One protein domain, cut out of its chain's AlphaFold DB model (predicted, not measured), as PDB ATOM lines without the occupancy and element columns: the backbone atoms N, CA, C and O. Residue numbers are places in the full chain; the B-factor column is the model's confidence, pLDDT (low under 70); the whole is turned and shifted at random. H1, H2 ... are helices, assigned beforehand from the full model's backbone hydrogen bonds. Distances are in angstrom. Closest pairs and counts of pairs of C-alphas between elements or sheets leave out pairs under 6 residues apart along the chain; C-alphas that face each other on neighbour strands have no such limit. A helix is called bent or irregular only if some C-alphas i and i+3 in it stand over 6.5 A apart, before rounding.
ATOM      1  N   PRO A  13      75.741 -38.205  46.533       83.62
ATOM      2  CA  PRO A  13      76.594 -39.311  46.140       83.62
ATOM      3  C   PRO A  13      76.613 -39.427  44.611       83.62
ATOM      4  O   PRO A  13      76.038 -40.343  44.021       83.62
ATOM      5  N   PHE A  14      77.277 -38.459  43.975       83.75
ATOM      6  CA  PHE A  14      77.370 -38.304  42.526       83.75
ATOM      7  C   PHE A  14      77.853 -39.578  41.833       83.75
ATOM      8  O   PHE A  14      77.395 -39.863  40.737       83.75
ATOM      9  N   GLU A  15      78.687 -40.381  42.492       81.69
ATOM     10  CA  GLU A  15      79.147 -41.680  41.994       81.69
ATOM     11  C   GLU A  15      77.989 -42.626  41.625       81.69
ATOM     12  O   GLU A  15      78.011 -43.221  40.549       81.69
ATOM     13  N   PHE A  16      76.943 -42.723  42.459       85.50
ATOM     14  CA  PHE A  16      75.781 -43.569  42.153       85.50
ATOM     15  C   PHE A  16      74.942 -42.977  41.024       85.50
ATOM     16  O   PHE A  16      74.560 -43.697  40.108       85.50
ATOM     17  N   LEU A  17      74.694 -41.662  41.049       87.81
ATOM     18  CA  LEU A  17      73.965 -41.006  39.961       87.81
ATOM     19  C   LEU A  17      74.705 -41.180  38.629       87.81
ATOM     20  O   LEU A  17      74.086 -41.499  37.622       87.81
ATOM     21  N   HIS A  18      76.017 -40.968  38.615       85.19
ATOM     22  CA  HIS A  18      76.849 -41.084  37.427       85.19
ATOM     23  C   HIS A  18      76.852 -42.518  36.883       85.19
ATOM     24  O   HIS A  18      76.696 -42.706  35.675       85.19
ATOM     25  N   ALA A  19      76.948 -43.526  37.758       85.38
ATOM     26  CA  ALA A  19      76.817 -44.930  37.373       85.38
ATOM     27  C   ALA A  19      75.449 -45.222  36.734       85.38
ATOM     28  O   ALA A  19      75.391 -45.756  35.627       85.38
ATOM     29  N   GLU A  20      74.358 -44.789  37.367       91.88
ATOM     30  CA  GLU A  20      73.002 -44.942  36.827       91.88
ATOM     31  C   GLU A  20      72.817 -44.200  35.497       91.88
ATOM     32  O   GLU A  20      72.222 -44.733  34.561       91.88
ATOM     33  N   MET A  21      73.381 -42.997  35.351       89.81
ATOM     34  CA  MET A  21      73.358 -42.252  34.090       89.81
ATOM     35  C   MET A  21      74.043 -43.036  32.966       89.81
ATOM     36  O   MET A  21      73.506 -43.096  31.858       89.81
ATOM     37  N   ILE A  22      75.200 -43.649  33.238       87.31
ATOM     38  CA  ILE A  22      75.913 -44.495  32.273       87.31
ATOM     39  C   ILE A  22      75.071 -45.717  31.907       87.31
ATOM     40  O   ILE A  22      74.870 -45.975  30.716       87.31
ATOM     41  N   CYS A  23      74.566 -46.446  32.905       89.06
ATOM     42  CA  CYS A  23      73.717 -47.621  32.705       89.06
ATOM     43  C   CYS A  23      72.503 -47.274  31.840       89.06
ATOM     44  O   CYS A  23      72.271 -47.913  30.814       89.06
ATOM     45  N   TYR A  24      71.810 -46.186  32.174       91.06
ATOM     46  CA  TYR A  24      70.660 -45.700  31.426       91.06
ATOM     47  C   TYR A  24      71.002 -45.378  29.967       91.06
ATOM     48  O   TYR A  24      70.263 -45.774  29.062       91.06
ATOM     49  N   GLN A  25      72.117 -44.683  29.692       88.62
ATOM     50  CA  GLN A  25      72.476 -44.391  28.299       88.62
ATOM     51  C   GLN A  25      72.847 -45.649  27.517       88.62
ATOM     52  O   GLN A  25      72.458 -45.750  26.351       88.62
ATOM     53  N   LYS A  26      73.558 -46.597  28.139       87.12
ATOM     54  CA  LYS A  26      73.919 -47.878  27.518       87.12
ATOM     55  C   LYS A  26      72.679 -48.708  27.197       87.12
ATOM     56  O   LYS A  26      72.522 -49.145  26.061       87.12
ATOM     57  N   GLU A  27      71.767 -48.865  28.153       90.62
ATOM     58  CA  GLU A  27      70.527 -49.621  27.958       90.62
ATOM     59  C   GLU A  27      69.632 -48.966  26.897       90.62
ATOM     60  O   GLU A  27      69.105 -49.632  26.004       90.62
ATOM     61  N   ARG A  28      69.499 -47.636  26.937       88.06
ATOM     62  CA  ARG A  28      68.764 -46.886  25.916       88.06
ATOM     63  C   ARG A  28      69.366 -47.086  24.524       88.06
ATOM     64  O   ARG A  28      68.607 -47.234  23.569       88.06
ATOM     65  N   GLN A  29      70.693 -47.072  24.400       86.38
ATOM     66  CA  GLN A  29      71.367 -47.303  23.123       86.38
ATOM     67  C   GLN A  29      71.133 -48.735  22.628       86.38
ATOM     68  O   GLN A  29      70.763 -48.910  21.472       86.38
ATOM     69  N   ALA A  30      71.230 -49.732  23.511       87.81
ATOM     70  CA  ALA A  30      70.969 -51.130  23.173       87.81
ATOM     71  C   ALA A  30      69.548 -51.335  22.622       87.81
ATOM     72  O   ALA A  30      69.388 -51.974  21.587       87.81
ATOM     73  N   LYS A  31      68.529 -50.711  23.234       88.25
ATOM     74  CA  LYS A  31      67.139 -50.747  22.732       88.25
ATOM     75  C   LYS A  31      66.989 -50.097  21.354       88.25
ATOM     76  O   LYS A  31      66.187 -50.546  20.539       88.25
ATOM     77  N   LEU A  32      67.716 -49.010  21.089       84.56
ATOM     78  CA  LEU A  32      67.711 -48.363  19.772       84.56
ATOM     79  C   LEU A  32      68.415 -49.222  18.719       84.56
ATOM     80  O   LEU A  32      67.954 -49.287  17.582       84.56
ATOM     81  N   ASP A  33      69.505 -49.882  19.099       84.12
ATOM     82  CA  ASP A  33      70.251 -50.781  18.224       84.12
ATOM     83  C   ASP A  33      69.469 -52.076  17.947       84.12
ATOM     84  O   ASP A  33      69.525 -52.593  16.835       84.12
ATOM     85  N   GLU A  34      68.696 -52.577  18.913       88.00
ATOM     86  CA  GLU A  34      67.765 -53.697  18.733       88.00
ATOM     87  C   GLU A  34      66.659 -53.338  17.739       88.00
ATOM     88  O   GLU A  34      66.547 -53.978  16.700       88.00
ATOM     89  N   LYS A  35      65.960 -52.214  17.945       83.69
ATOM     90  CA  LYS A  35      64.967 -51.715  16.976       83.69
ATOM     91  C   LYS A  35      65.553 -51.496  15.583       83.69
ATOM     92  O   LYS A  35      64.868 -51.702  14.587       83.69
ATOM     93  N   ARG A  36      66.817 -51.065  15.497       78.94
ATOM     94  CA  ARG A  36      67.537 -50.932  14.223       78.94
ATOM     95  C   ARG A  36      67.698 -52.298  13.552       78.94
ATOM     96  O   ARG A  36      67.480 -52.393  12.347       78.94
ATOM     97  N   LYS A  37      68.084 -53.336  14.301       80.19
ATOM     98  CA  LYS A  37      68.210 -54.708  13.782       80.19
ATOM     99  C   LYS A  37      66.864 -55.240  13.302       80.19
ATOM    100  O   LYS A  37      66.809 -55.733  12.179       80.19
ATOM    101  N   ASP A  38      65.810 -55.058  14.095       84.19
ATOM    102  CA  ASP A  38      64.451 -55.478  13.741       84.19
ATOM    103  C   ASP A  38      63.989 -54.796  12.450       84.19
ATOM    104  O   ASP A  38      63.570 -55.466  11.511       84.19
ATOM    105  N   TRP A  39      64.175 -53.476  12.346       74.50
ATOM    106  CA  TRP A  39      63.840 -52.705  11.147       74.50
ATOM    107  C   TRP A  39      64.627 -53.153   9.909       74.50
ATOM    108  O   TRP A  39      64.069 -53.274   8.820       74.50
ATOM    109  N   PHE A  40      65.925 -53.444  10.052       71.44
ATOM    110  CA  PHE A  40      66.726 -53.978   8.948       71.44
ATOM    111  C   PHE A  40      66.296 -55.388   8.539       71.44
ATOM    112  O   PHE A  40      66.352 -55.724   7.354       71.44
ATOM    113  N   GLN A  41      65.903 -56.229   9.495       80.81
ATOM    114  CA  GLN A  41      65.404 -57.571   9.220       80.81
ATOM    115  C   GLN A  41      64.042 -57.517   8.518       80.81
ATOM    116  O   GLN A  41      63.848 -58.214   7.523       80.81
ATOM    117  N   GLU A  42      63.147 -56.640   8.972       76.25
ATOM    118  CA  GLU A  42      61.867 -56.351   8.324       76.25
ATOM    119  C   GLU A  42      62.080 -55.839   6.891       76.25
ATOM    120  O   GLU A  42      61.494 -56.378   5.953       76.25
ATOM    121  N   MET A  43      63.005 -54.896   6.677       70.56
ATOM    122  CA  MET A  43      63.348 -54.412   5.335       70.56
ATOM    123  C   MET A  43      63.853 -55.511   4.397       70.56
ATOM    124  O   MET A  43      63.499 -55.505   3.221       70.56
ATOM    125  N   ARG A  44      64.653 -56.471   4.885       70.06
ATOM    126  CA  ARG A  44      65.101 -57.613   4.064       70.06
ATOM    127  C   ARG A  44      63.963 -58.545   3.659       70.06
ATOM    128  O   ARG A  44      64.114 -59.270   2.681       70.06
ATOM    129  N   SER A  45      62.870 -58.568   4.421       71.75
ATOM    130  CA  SER A  45      61.695 -59.389   4.118       71.75
ATOM    131  C   SER A  45      60.770 -58.761   3.069       71.75
ATOM    132  O   SER A  45      59.895 -59.450   2.545       71.75
ATOM    133  N   TYR A  46      60.974 -57.483   2.724       58.03
ATOM    134  CA  TYR A  46      60.215 -56.821   1.670       58.03
ATOM    135  C   TYR A  46      60.676 -57.329   0.291       58.03
ATOM    136  O   TYR A  46      61.881 -57.326   0.019       58.03
ATOM    137  N   LEU A  58      61.538 -37.133  -3.998       51.28
ATOM    138  CA  LEU A  58      61.270 -36.657  -2.638       51.28
ATOM    139  C   LEU A  58      61.517 -37.694  -1.524       51.28
ATOM    140  O   LEU A  58      61.741 -37.290  -0.377       51.28
ATOM    141  N   GLN A  59      61.514 -39.003  -1.806       50.16
ATOM    142  CA  GLN A  59      61.678 -40.028  -0.762       50.16
ATOM    143  C   GLN A  59      63.132 -40.155  -0.280       50.16
ATOM    144  O   GLN A  59      63.378 -40.186   0.929       50.16
ATOM    145  N   LEU A  60      64.108 -40.093  -1.191       49.81
ATOM    146  CA  LEU A  60      65.543 -40.124  -0.858       49.81
ATOM    147  C   LEU A  60      65.982 -38.908  -0.022       49.81
ATOM    148  O   LEU A  60      66.819 -39.032   0.870       49.81
ATOM    149  N   ARG A  61      65.364 -37.735  -0.229       46.66
ATOM    150  CA  ARG A  61      65.667 -36.520   0.551       46.66
ATOM    151  C   ARG A  61      65.132 -36.596   1.989       46.66
ATOM    152  O   ARG A  61      65.785 -36.113   2.917       46.66
ATOM    153  N   ARG A  62      63.977 -37.245   2.203       49.12
ATOM    154  CA  ARG A  62      63.439 -37.528   3.549       49.12
ATOM    155  C   ARG A  62      64.255 -38.599   4.274       49.12
ATOM    156  O   ARG A  62      64.574 -38.412   5.447       49.12
ATOM    157  N   GLN A  63      64.657 -39.662   3.576       49.12
ATOM    158  CA  GLN A  63      65.518 -40.707   4.140       49.12
ATOM    159  C   GLN A  63      66.907 -40.173   4.506       49.12
ATOM    160  O   GLN A  63      67.390 -40.466   5.592       49.12
ATOM    161  N   GLY A  64      67.499 -39.300   3.683       50.91
ATOM    162  CA  GLY A  64      68.771 -38.639   4.000       50.91
ATOM    163  C   GLY A  64      68.701 -37.727   5.231       50.91
ATOM    164  O   GLY A  64      69.668 -37.635   5.983       50.91
ATOM    165  N   THR A  65      67.547 -37.104   5.497       54.16
ATOM    166  CA  THR A  65      67.349 -36.237   6.675       54.16
ATOM    167  C   THR A  65      67.157 -37.056   7.954       54.16
ATOM    168  O   THR A  65      67.729 -36.720   8.987       54.16
ATOM    169  N   LEU A  66      66.402 -38.158   7.887       55.03
ATOM    170  CA  LEU A  66      66.234 -39.077   9.015       55.03
ATOM    171  C   LEU A  66      67.520 -39.847   9.314       55.03
ATOM    172  O   LEU A  66      67.881 -39.958  10.476       55.03
ATOM    173  N   LEU A  67      68.245 -40.306   8.291       55.81
ATOM    174  CA  LEU A  67      69.543 -40.959   8.454       55.81
ATOM    175  C   LEU A  67      70.587 -39.983   9.011       55.81
ATOM    176  O   LEU A  67      71.335 -40.357   9.901       55.81
ATOM    177  N   SER A  68      70.596 -38.721   8.566       48.19
ATOM    178  CA  SER A  68      71.457 -37.677   9.139       48.19
ATOM    179  C   SER A  68      71.103 -37.388  10.601       48.19
ATOM    180  O   SER A  68      71.986 -37.423  11.447       48.19
ATOM    181  N   ALA A  69      69.819 -37.213  10.938       53.84
ATOM    182  CA  ALA A  69      69.367 -37.042  12.322       53.84
ATOM    183  C   ALA A  69      69.643 -38.273  13.203       53.84
ATOM    184  O   ALA A  69      69.864 -38.134  14.403       53.84
ATOM    185  N   TYR A  70      69.645 -39.466  12.607       51.75
ATOM    186  CA  TYR A  70      69.955 -40.735  13.254       51.75
ATOM    187  C   TYR A  70      71.455 -40.920  13.501       51.75
ATOM    188  O   TYR A  70      71.856 -41.318  14.587       51.75
ATOM    189  N   VAL A  71      72.293 -40.577  12.523       52.72
ATOM    190  CA  VAL A  71      73.759 -40.576  12.637       52.72
ATOM    191  C   VAL A  71      74.232 -39.468  13.590       52.72
ATOM    192  O   VAL A  71      75.178 -39.674  14.342       52.72
ATOM    193  N   LEU A  72      73.535 -38.324  13.625       52.69
ATOM    194  CA  LEU A  72      73.707 -37.266  14.633       52.69
ATOM    195  C   LEU A  72      73.114 -37.622  15.997       52.69
ATOM    196  O   LEU A  72      73.406 -36.931  16.977       52.69
ATOM    197  N   GLN A  73      72.290 -38.670  16.092       58.78
ATOM    198  CA  GLN A  73      71.880 -39.228  17.371       58.78
ATOM    199  C   GLN A  73      73.109 -39.928  17.955       58.78
ATOM    200  O   GLN A  73      73.304 -41.130  17.804       58.78
ATOM    201  N   GLY A  74      73.984 -39.121  18.561       63.09
ATOM    202  CA  GLY A  74      75.256 -39.564  19.101       63.09
ATOM    203  C   GLY A  74      75.063 -40.758  20.026       63.09
ATOM    204  O   GLY A  74      74.046 -40.861  20.729       63.09
ATOM    205  N   ASN A  75      76.039 -41.662  19.994       78.31
ATOM    206  CA  ASN A  75      76.065 -42.850  20.833       78.31
ATOM    207  C   ASN A  75      75.965 -42.465  22.328       78.31
ATOM    208  O   ASN A  75      75.971 -41.289  22.720       78.31
ATOM    209  N   ALA A  76      75.858 -43.466  23.203       81.81
ATOM    210  CA  ALA A  76      75.796 -43.232  24.646       81.81
ATOM    211  C   ALA A  76      76.919 -42.293  25.145       81.81
ATOM    212  O   ALA A  76      76.666 -41.461  26.017       81.81
ATOM    213  N   GLU A  77      78.108 -42.376  24.546       80.88
ATOM    214  CA  GLU A  77      79.285 -41.574  24.888       80.88
ATOM    215  C   GLU A  77      79.093 -40.098  24.539       80.88
ATOM    216  O   GLU A  77      79.196 -39.272  25.440       80.88
ATOM    217  N   THR A  78      78.703 -39.748  23.307       82.50
ATOM    218  CA  THR A  78      78.448 -38.347  22.906       82.50
ATOM    219  C   THR A  78      77.416 -37.679  23.814       82.50
ATOM    220  O   THR A  78      77.492 -36.495  24.145       82.50
ATOM    221  N   ARG A  79      76.412 -38.445  24.250       82.69
ATOM    222  CA  ARG A  79      75.351 -37.936  25.124       82.69
ATOM    223  C   ARG A  79      75.845 -37.707  26.550       82.69
ATOM    224  O   ARG A  79      75.433 -36.731  27.176       82.69
ATOM    225  N   LEU A  80      76.705 -38.585  27.061       84.75
ATOM    226  CA  LEU A  80      77.372 -38.399  28.350       84.75
ATOM    227  C   LEU A  80      78.385 -37.248  28.290       84.75
ATOM    228  O   LEU A  80      78.425 -36.439  29.212       84.75
ATOM    229  N   GLU A  81      79.120 -37.114  27.188       83.62
ATOM    230  CA  GLU A  81      80.059 -36.020  26.938       83.62
ATOM    231  C   GLU A  81      79.350 -34.664  26.961       83.62
ATOM    232  O   GLU A  81      79.780 -33.758  27.669       83.62
ATOM    233  N   ALA A  82      78.203 -34.532  26.288       84.44
ATOM    234  CA  ALA A  82      77.421 -33.295  26.305       84.44
ATOM    235  C   ALA A  82      76.933 -32.917  27.718       84.44
ATOM    236  O   ALA A  82      76.879 -31.735  28.073       84.44
ATOM    237  N   LEU A  83      76.578 -33.906  28.545       87.75
ATOM    238  CA  LEU A  83      76.215 -33.678  29.948       87.75
ATOM    239  C   LEU A  83      77.435 -33.235  30.762       87.75
ATOM    240  O   LEU A  83      77.356 -32.233  31.477       87.75
ATOM    241  N   GLY A  84      78.563 -33.931  30.602       87.56
ATOM    242  CA  GLY A  84      79.836 -33.591  31.233       87.56
ATOM    243  C   GLY A  84      80.318 -32.190  30.859       87.56
ATOM    244  O   GLY A  84      80.705 -31.429  31.740       87.56
ATOM    245  N   TYR A  85      80.199 -31.802  29.588       87.62
ATOM    246  CA  TYR A  85      80.548 -30.471  29.094       87.62
ATOM    247  C   TYR A  85      79.752 -29.379  29.810       87.62
ATOM    248  O   TYR A  85      80.329 -28.423  30.319       87.62
ATOM    249  N   ARG A  86      78.426 -29.533  29.910       90.19
ATOM    250  CA  ARG A  86      77.567 -28.538  30.572       90.19
ATOM    251  C   ARG A  86      77.900 -28.396  32.054       90.19
ATOM    252  O   ARG A  86      77.974 -27.276  32.555       90.19
ATOM    253  N   VAL A  87      78.103 -29.516  32.748       91.44
ATOM    254  CA  VAL A  87      78.487 -29.511  34.168       91.44
ATOM    255  C   VAL A  87      79.868 -28.881  34.345       91.44
ATOM    256  O   VAL A  87      80.028 -27.994  35.178       91.44
ATOM    257  N   GLY A  88      80.842 -29.288  33.531       90.00
ATOM    258  CA  GLY A  88      82.209 -28.775  33.558       90.00
ATOM    259  C   GLY A  88      82.293 -27.286  33.236       90.00
ATOM    260  O   GLY A  88      83.049 -26.573  33.890       90.00
ATOM    261  N   PHE A  89      81.477 -26.793  32.302       90.50
ATOM    262  CA  PHE A  89      81.381 -25.373  31.967       90.50
ATOM    263  C   PHE A  89      80.924 -24.550  33.177       90.50
ATOM    264  O   PHE A  89      81.648 -23.668  33.633       90.50
ATOM    265  N   VAL A  90      79.778 -24.907  33.769       94.00
ATOM    266  CA  VAL A  90      79.233 -24.207  34.946       94.00
ATOM    267  C   VAL A  90      80.176 -24.317  36.146       94.00
ATOM    268  O   VAL A  90      80.329 -23.366  36.912       94.00
ATOM    269  N   LEU A  91      80.816 -25.473  36.335       91.69
ATOM    270  CA  LEU A  91      81.796 -25.658  37.401       91.69
ATOM    271  C   LEU A  91      83.027 -24.775  37.180       91.69
ATOM    272  O   LEU A  91      83.490 -24.138  38.120       91.69
ATOM    273  N   THR A  92      83.514 -24.682  35.943       93.19
ATOM    274  CA  THR A  92      84.640 -23.813  35.586       93.19
ATOM    275  C   THR A  92      84.311 -22.354  35.866       93.19
ATOM    276  O   THR A  92      85.111 -21.689  36.511       93.19
ATOM    277  N   GLU A  93      83.132 -21.863  35.472       93.25
ATOM    278  CA  GLU A  93      82.710 -20.488  35.778       93.25
ATOM    279  C   GLU A  93      82.677 -20.211  37.287       93.25
ATOM    280  O   GLU A  93      83.097 -19.145  37.733       93.25
ATOM    281  N   LYS A  94      82.213 -21.179  38.086       93.06
ATOM    282  CA  LYS A  94      82.166 -21.054  39.549       93.06
ATOM    283  C   LYS A  94      83.554 -21.054  40.182       93.06
ATOM    284  O   LYS A  94      83.813 -20.224  41.046       93.06
ATOM    285  N   VAL A  95      84.419 -21.983  39.778       92.44
ATOM    286  CA  VAL A  95      85.754 -22.158  40.371       92.44
ATOM    287  C   VAL A  95      86.707 -21.059  39.900       92.44
ATOM    288  O   VAL A  95      87.489 -20.559  40.696       92.44
ATOM    289  N   ALA A  96      86.621 -20.634  38.638       91.81
ATOM    290  CA  ALA A  96      87.491 -19.610  38.059       91.81
ATOM    291  C   ALA A  96      87.079 -18.167  38.396       91.81
ATOM    292  O   ALA A  96      87.805 -17.244  38.032       91.81
ATOM    293  N   LYS A  97      85.938 -17.957  39.068       91.06
ATOM    294  CA  LYS A  97      85.337 -16.631  39.286       91.06
ATOM    295  C   LYS A  97      86.308 -15.606  39.881       91.06
ATOM    296  O   LYS A  97      86.330 -14.466  39.429       91.06
ATOM    297  N   ASP A  98      87.095 -16.022  40.871       88.06
ATOM    298  CA  ASP A  98      88.008 -15.146  41.612       88.06
ATOM    299  C   ASP A  98      89.479 -15.326  41.183       88.06
ATOM    300  O   ASP A  98      90.389 -14.782  41.811       88.06
ATOM    301  N   LEU A  99      89.732 -16.086  40.108       86.12
ATOM    302  CA  LEU A  99      91.081 -16.302  39.593       86.12
ATOM    303  C   LEU A  99      91.503 -15.217  38.588       86.12
ATOM    304  O   LEU A  99      90.686 -14.723  37.804       86.12
TER     305      LEU A  99
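This is residues 13 to 46 and 58 to 99 of the 159 residues of an uncharacterized protein of Gongylonema pulchrum (UniProt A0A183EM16). One long helix, H1, runs along one side, and opposite it two shorter helices, H2 and H3, form a wide, open V whose point comes to the middle stretch of H1. The start of H3, residues 76 to 80, meets H1 there, while H2, the rest of H3 from residue 84 on and the second half of H1 from residue 31 on stand free. The printed part has 76 residues with three named helices, in the order H1, H2, H3, and no named strand; the class is all helix. The whole is extended, with a radius of gyration of the C-alphas of 18.4 A, and spans 63 by 31 by 10 A.

H1, residues 14 to 45, touches H3, residues 76 to 95, and their closest C-alphas are those of Gln 25 and Ala 76, 5.1 A apart. They touch with a part of each helix alone, residues 21 to 29 of H1 and residues 76 to 80 of H3. The two lines stand at a shallow tilt of 29 degrees, and the helices run opposite ways. Their centres are 22.1 A apart. H2, residues 58 to 71, touches no helix: it is apart from H1 and also apart from H3, to which a tight link of 4 residues joins it. In H1, H2 and H3 every pair of O i and N i+4 is within hydrogen-bond range.

H1 has 32 residues and begins with the C-alpha of Phe 14 at (77.370, -38.304, 42.526); its first and last C-alphas are 46.5 A apart. H2 has 14 residues, from the C-alpha of Leu 58 at (61.270, -36.657, -2.638) to that of Val 71, 20.1 A away. H3 has 20 residues, Ala 76 to Val 95, with 28.1 A from first to last C-alpha, and ends with C-alpha 95 at (85.754, -22.158, 40.371). None of the three helices is bent.

The outline is a rod, but only just. The two C-alphas farthest apart are those of Tyr 46 and Asp 98, 64.1 A. The first and last printed C-alphas, those of Pro 13 and Leu 99, are 28.0 A apart. Residues 47 to 57 are not printed, and across this cut, which lies in the link from H1 to H2, C-alphas 46 and 58 are 20.6 A apart. The mean pLDDT of the printed part is 77.7; residue 46 and residues 58 to 74 are under 70. The mean pLDDT is 84 in H1, 51 in H2 and 88 in H3; residues 58 to 71 of H2 are among those under 70.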